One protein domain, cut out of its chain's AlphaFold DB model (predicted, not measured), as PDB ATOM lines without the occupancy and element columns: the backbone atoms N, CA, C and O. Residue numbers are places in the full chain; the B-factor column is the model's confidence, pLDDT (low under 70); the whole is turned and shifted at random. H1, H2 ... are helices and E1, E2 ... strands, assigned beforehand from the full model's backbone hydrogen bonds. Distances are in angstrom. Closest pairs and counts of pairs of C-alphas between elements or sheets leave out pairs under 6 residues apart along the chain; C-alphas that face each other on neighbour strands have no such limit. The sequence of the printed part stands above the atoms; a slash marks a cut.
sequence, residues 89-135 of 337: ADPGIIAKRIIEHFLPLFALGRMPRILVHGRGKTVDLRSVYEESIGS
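Overview. This is residues 89 to 135 of the 337 residues of an uncharacterized protein of Paraburkholderia dipogonis (UniProt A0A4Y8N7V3). A hairpin of two short strands, E1 and E2, has the helix H1 packed on both strands with its residues 91 to 98, in a small elongated body; the turn of the hairpin lies at one end of the longest axis, the short helix H2 lies toward the other, and H1 runs between them near the middle. H3 follows directly on E2 and packs on H1 about perpendicular to it, and residues 108 to 114 lead from H2 back to the hairpin. The printed part has 47 residues with three named helices and two named strands, in the order H1, H2, E1, E2, H3; the sheet, E1 - E2, is antiparallel and the class is mixed, helices and strands. The whole is compact, with a radius of gyration of the C-alphas of 10.1 A, and its C-alphas span 30 by 18 by 17 A.

Along the chain. Begin at Ala 89 and find C-alpha 91 at (202.212, 319.088, 229.975); there H1 begins, residues 91 to 101, 15.2 A from first to last C-alpha. After Phe 102 comes H2, residues 103 to 107. Read on to C-alpha 115 at (195.572, 312.957, 232.127), where E1 begins, residues 115 to 118. Past Arg 119 and Gly 120 you find E2, residues 121 to 124. H3, residues 125 to 132, follows and measures 10.6 A; look for its last C-alpha, 132, at (205.849, 315.112, 245.019).

Arrangement. Look first at the hairpin of E1 and E2, antiparallel neighbours at 162 degrees. N 116 and O 123 are within hydrogen-bond range at 2.9 A, and so are N 123 and O 116 at 2.8 A. From H1 to E1 the closest C-alphas are those of Pro 91 and Gly 118, 5.3 A; from H1 to E2 they are those of Pro 91 and Val 123, 6.6 A. H1 and H3 touch, with the C-alphas of Ala 95 and Leu 125 closest at 5.9 A, and their lines stand about perpendicular at 81 degrees. H2 is close to H1 but not clearly touching, with the C-alphas of Ile 99 and Phe 106 closest at 7.2 A. H2 is also close to H3 but not clearly touching; the closest C-alphas are those of Phe 106 and Tyr 129, 7.4 A. H2 and E2 are apart. In H1, H2 and H3 every O i to N i+4 pair is within hydrogen-bond range.

Size, cuts and confidence. Find the two C-alphas farthest apart at Leu 108 and Gly 120, 30.6 A. The printed part runs from 89 to 135 and has no cut. The links H1 to H2, E1 to E2 and E2 to H3 are tight, H2 to E1 is short with 7 residues, and no link is long. The mean pLDDT of the printed part is 92.0, and no printed residue is under 70.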
ATOM      1  N   ALA A  89     203.186 325.202 226.889       88.69
ATOM      2  CA  ALA A  89     202.940 324.005 226.082       88.69
ATOM      3  C   ALA A  89     203.510 322.719 226.721       88.69
ATOM      4  O   ALA A  89     203.383 321.636 226.151       88.69
ATOM      5  N   ASP A  90     204.187 322.830 227.868       92.94
ATOM      6  CA  ASP A  90     204.725 321.681 228.593       92.94
ATOM      7  C   ASP A  90     203.628 321.038 229.467       92.94
ATOM      8  O   ASP A  90     203.163 321.674 230.426       92.94
ATOM      9  N   PRO A  91     203.231 319.778 229.191       94.62
ATOM     10  CA  PRO A  91     202.212 319.088 229.975       94.62
ATOM     11  C   PRO A  91     202.603 318.921 231.450       94.62
ATOM     12  O   PRO A  91     201.721 318.921 232.305       94.62
ATOM     13  N   GLY A  92     203.897 318.847 231.783       94.19
ATOM     14  CA  GLY A  92     204.370 318.768 233.165       94.19
ATOM     15  C   GLY A  92     204.163 320.072 233.940       94.19
ATOM     16  O   GLY A  92     203.778 320.047 235.109       94.19
ATOM     17  N   ILE A  93     204.352 321.225 233.289       93.06
ATOM     18  CA  ILE A  93     204.069 322.538 233.897       93.06
ATOM     19  C   ILE A  93     202.560 322.710 234.100       93.06
ATOM     20  O   ILE A  93     202.135 323.164 235.163       93.06
ATOM     21  N   ILE A  94     201.749 322.322 233.111       94.25
ATOM     22  CA  ILE A  94     200.284 322.353 233.226       94.25
ATOM     23  C   ILE A  94     199.820 321.442 234.369       94.25
ATOM     24  O   ILE A  94     199.049 321.887 235.217       94.25
ATOM     25  N   ALA A  95     200.324 320.206 234.440       94.88
ATOM     26  CA  ALA A  95     199.982 319.252 235.491       94.88
ATOM     27  C   ALA A  95     200.252 319.823 236.890       94.88
ATOM     28  O   ALA A  95     199.355 319.821 237.729       94.88
ATOM     29  N   LYS A  96     201.440 320.402 237.120       92.88
ATOM     30  CA  LYS A  96     201.784 321.049 238.399       92.88
ATOM     31  C   LYS A  96     200.828 322.192 238.748       92.88
ATOM     32  O   LYS A  96     200.354 322.247 239.877       92.88
ATOM     33  N   ARG A  97     200.486 323.060 237.786       92.88
ATOM     34  CA  ARG A  97     199.526 324.161 238.004       92.88
ATOM     35  C   ARG A  97     198.125 323.653 238.358       92.88
ATOM     36  O   ARG A  97     197.469 324.229 239.221       92.88
ATOM     37  N   ILE A  98     197.666 322.577 237.716       94.00
ATOM     38  CA  ILE A  98     196.371 321.953 238.030       94.00
ATOM     39  C   ILE A  98     196.404 321.339 239.436       94.00
ATOM     40  O   ILE A  98     195.472 321.562 240.204       94.00
ATOM     41  N   ILE A  99     197.476 320.624 239.796       93.44
ATOM     42  CA  ILE A  99     197.649 320.051 241.141       93.44
ATOM     43  C   ILE A  99     197.649 321.150 242.204       93.44
ATOM     44  O   ILE A  99     196.957 321.017 243.203       93.44
ATOM     45  N   GLU A 100     198.365 322.255 241.986       90.12
ATOM     46  CA  GLU A 100     198.369 323.393 242.913       90.12
ATOM     47  C   GLU A 100     196.976 324.009 243.083       90.12
ATOM     48  O   GLU A 100     196.569 324.308 244.206       90.12
ATOM     49  N   HIS A 101     196.235 324.180 241.985       89.69
ATOM     50  CA  HIS A 101     194.899 324.774 242.015       89.69
ATOM     51  C   HIS A 101     193.868 323.875 242.711       89.69
ATOM     52  O   HIS A 101     193.014 324.365 243.447       89.69
ATOM     53  N   PHE A 102     193.953 322.561 242.497       91.88
ATOM     54  CA  PHE A 102     193.050 321.570 243.085       91.88
ATOM     55  C   PHE A 102     193.682 320.813 244.255       91.88
ATOM     56  O   PHE A 102     193.248 319.707 244.580       91.88
ATOM     57  N   LEU A 103     194.687 321.406 244.906       92.12
ATOM     58  CA  LEU A 103     195.420 320.770 245.995       92.12
ATOM     59  C   LEU A 103     194.493 320.222 247.095       92.12
ATOM     60  O   LEU A 103     194.736 319.093 247.510       92.12
ATOM     61  N   PRO A 104     193.409 320.912 247.517       92.44
ATOM     62  CA  PRO A 104     192.450 320.339 248.462       92.44
ATOM     63  C   PRO A 104     191.830 319.016 248.002       92.44
ATOM     64  O   PRO A 104     191.755 318.075 248.783       92.44
ATOM     65  N   LEU A 105     191.441 318.890 246.731       93.06
ATOM     66  CA  LEU A 105     190.843 317.653 246.214       93.06
ATOM     67  C   LEU A 105     191.854 316.509 246.126       93.06
ATOM     68  O   LEU A 105     191.501 315.366 246.424       93.06
ATOM     69  N   PHE A 106     193.097 316.804 245.735       93.94
ATOM     70  CA  PHE A 106     194.183 315.820 245.766       93.94
ATOM     71  C   PHE A 106     194.469 315.371 247.201       93.94
ATOM     72  O   PHE A 106     194.449 314.177 247.493       93.94
ATOM     73  N   ALA A 107     194.642 316.333 248.107       93.06
ATOM     74  CA  ALA A 107     194.954 316.086 249.505       93.06
ATOM     75  C   ALA A 107     193.862 315.307 250.233       93.06
ATOM     76  O   ALA A 107     194.195 314.460 251.051       93.06
ATOM     77  N   LEU A 108     192.587 315.499 249.891       87.56
ATOM     78  CA  LEU A 108     191.455 314.747 250.448       87.56
ATOM     79  C   LEU A 108     191.177 313.421 249.715       87.56
ATOM     80  O   LEU A 108     190.260 312.698 250.082       87.56
ATOM     81  N   GLY A 109     191.935 313.078 248.666       88.56
ATOM     82  CA  GLY A 109     191.741 311.829 247.914       88.56
ATOM     83  C   GLY A 109     190.471 311.799 247.052       88.56
ATOM     84  O   GLY A 109     190.078 310.743 246.563       88.56
ATOM     85  N   ARG A 110     189.836 312.956 246.831       90.88
ATOM     86  CA  ARG A 110     188.570 313.104 246.088       90.88
ATOM     87  C   ARG A 110     188.782 313.458 244.614       90.88
ATOM     88  O   ARG A 110     187.820 313.638 243.870       90.88
ATOM     89  N   MET A 111     190.035 313.600 244.179       92.25
ATOM     90  CA  MET A 111     190.345 314.031 242.821       92.25
ATOM     91  C   MET A 111     190.088 312.915 241.790       92.25
ATOM     92  O   MET A 111     190.672 311.826 241.909       92.25
ATOM     93  N   PRO A 112     189.275 313.162 240.741       93.19
ATOM     94  CA  PRO A 112     189.148 312.229 239.628       93.19
ATOM     95  C   PRO A 112     190.479 312.068 238.889       93.19
ATOM     96  O   PRO A 112     191.371 312.917 238.961       93.19
ATOM     97  N   ARG A 113     190.608 310.977 238.128       94.69
ATOM     98  CA  ARG A 113     191.786 310.763 237.285       94.69
ATOM     99  C   ARG A 113     191.845 311.831 236.192       94.69
ATOM    100  O   ARG A 113     190.902 311.971 235.416       94.69
ATOM    101  N   ILE A 114     192.967 312.542 236.112       96.50
ATOM    102  CA  ILE A 114     193.233 313.540 235.072       96.50
ATOM    103  C   ILE A 114     194.525 313.176 234.354       96.50
ATOM    104  O   ILE A 114     195.567 312.993 234.983       96.50
ATOM    105  N   LEU A 115     194.441 313.134 233.027       96.94
ATOM    106  CA  LEU A 115     195.572 312.957 232.127       96.94
ATOM    107  C   LEU A 115     195.778 314.246 231.331       96.94
ATOM    108  O   LEU A 115     194.823 314.795 230.777       96.94
ATOM    109  N   VAL A 116     197.018 314.724 231.262       96.50
ATOM    110  CA  VAL A 116     197.403 315.855 230.409       96.50
ATOM    111  C   VAL A 116     198.269 315.334 229.275       96.50
ATOM    112  O   VAL A 116     199.330 314.756 229.507       96.50
ATOM    113  N   HIS A 117     197.819 315.565 228.046       95.19
ATOM    114  CA  HIS A 117     198.529 315.183 226.830       95.19
ATOM    115  C   HIS A 117     199.095 316.430 226.152       95.19
ATOM    116  O   HIS A 117     198.384 317.416 225.966       95.19
ATOM    117  N   GLY A 118     200.366 316.395 225.761       93.00
ATOM    118  CA  GLY A 118     200.999 317.508 225.059       93.00
ATOM    119  C   GLY A 118     202.391 317.155 224.558       93.00
ATOM    120  O   GLY A 118     203.152 316.484 225.250       93.00
ATOM    121  N   ARG A 119     202.734 317.603 223.342       90.38
ATOM    122  CA  ARG A 119     204.066 317.413 222.731       90.38
ATOM    123  C   ARG A 119     204.559 315.952 222.765       90.38
ATOM    124  O   ARG A 119     205.715 315.696 223.084       90.38
ATOM    125  N   GLY A 120     203.664 314.997 222.494       92.62
ATOM    126  CA  GLY A 120     203.969 313.558 222.505       92.62
ATOM    127  C   GLY A 120     204.113 312.925 223.896       92.62
ATOM    128  O   GLY A 120     204.422 311.744 223.990       92.62
ATOM    129  N   LYS A 121     203.882 313.678 224.979       94.62
ATOM    130  CA  LYS A 121     203.927 313.181 226.359       94.62
ATOM    131  C   LYS A 121     202.525 313.095 226.953       94.62
ATOM    132  O   LYS A 121     201.664 313.924 226.659       94.62
ATOM    133  N   THR A 122     202.340 312.121 227.838       96.75
ATOM    134  CA  THR A 122     201.148 311.966 228.675       96.75
ATOM    135  C   THR A 122     201.576 312.021 230.132       96.75
ATOM    136  O   THR A 122     202.496 311.309 230.525       96.75
ATOM    137  N   VAL A 123     200.920 312.864 230.923       97.25
ATOM    138  CA  VAL A 123     201.197 313.035 232.351       97.25
ATOM    139  C   VAL A 123     199.947 312.663 233.140       97.25
ATOM    140  O   VAL A 123     198.898 313.282 232.949       97.25
ATOM    141  N   ASP A 124     200.055 311.664 234.019       96.94
ATOM    142  CA  ASP A 124     199.014 311.342 235.001       96.94
ATOM    143  C   ASP A 124     199.211 312.215 236.244       96.94
ATOM    144  O   ASP A 124     200.237 312.142 236.923       96.94
ATOM    145  N   LEU A 125     198.234 313.078 236.529       96.38
ATOM    146  CA  LEU A 125     198.352 314.032 237.630       96.38
ATOM    147  C   LEU A 125     198.364 313.348 238.996       96.38
ATOM    148  O   LEU A 125     198.948 313.899 239.925       96.38
ATOM    149  N   ARG A 126     197.744 312.167 239.129       93.88
ATOM    150  CA  ARG A 126     197.786 311.417 240.388       93.88
ATOM    151  C   ARG A 126     199.214 310.978 240.687       93.88
ATOM    152  O   ARG A 126     199.689 311.234 241.783       93.88
ATOM    153  N   SER A 127     199.908 310.404 239.706       93.44
ATOM    154  CA  SER A 127     201.307 309.986 239.861       93.44
ATOM    155  C   SER A 127     202.208 311.163 240.234       93.44
ATOM    156  O   SER A 127     202.945 311.086 241.210       93.44
ATOM    157  N   VAL A 128     202.066 312.300 239.537       93.88
ATOM    158  CA  VAL A 128     202.834 313.517 239.856       93.88
ATOM    159  C   VAL A 128     202.553 314.008 241.278       93.88
ATOM    160  O   VAL A 128     203.470 314.456 241.967       93.88
ATOM    161  N   TYR A 129     201.298 313.949 241.731       93.69
ATOM    162  CA  TYR A 129     200.943 314.320 243.097       93.69
ATOM    163  C   TYR A 129     201.581 313.372 244.121       93.69
ATOM    164  O   TYR A 129     202.230 313.861 245.042       93.69
ATOM    165  N   GLU A 130     201.474 312.054 243.945       91.38
ATOM    166  CA  GLU A 130     202.025 311.060 244.884       91.38
ATOM    167  C   GLU A 130     203.553 311.135 245.016       91.38
ATOM    168  O   GLU A 130     204.081 311.110 246.132       91.38
ATOM    169  N   GLU A 131     204.254 311.310 243.891       88.94
ATOM    170  CA  GLU A 131     205.716 311.446 243.841       88.94
ATOM    171  C   GLU A 131     206.222 312.728 244.519       88.94
ATOM    172  O   GLU A 131     207.350 312.767 245.008       88.94
ATOM    173  N   SER A 132     205.412 313.794 244.541       83.12
ATOM    174  CA  SER A 132     205.849 315.112 245.019       83.12
ATOM    175  C   SER A 132     205.358 315.477 246.421       83.12
ATOM    176  O   SER A 132     206.109 316.077 247.190       83.12
ATOM    177  N   ILE A 133     204.099 315.177 246.746       82.31
ATOM    178  CA  ILE A 133     203.400 315.680 247.942       82.31
ATOM    179  C   ILE A 133     202.561 314.577 248.613       82.31
ATOM    180  O   ILE A 133     202.520 314.490 249.841       82.31
ATOM    181  N   GLY A 134     201.862 313.764 247.815       73.75
ATOM    182  CA  GLY A 134     200.777 312.882 248.252       73.75
ATOM    183  C   GLY A 134     201.191 311.809 249.243       73.75
ATOM    184  O   GLY A 134     200.545 311.679 250.281       73.75
ATOM    185  N   SER A 135     202.341 311.169 249.025       77.44
ATOM    186  CA  SER A 135     202.888 310.141 249.925       77.44
ATOM    187  C   SER A 135     203.101 310.611 251.372       77.44
ATOM    188  O   SER A 135     203.173 309.793 252.284       77.44
TER     189      SER A 135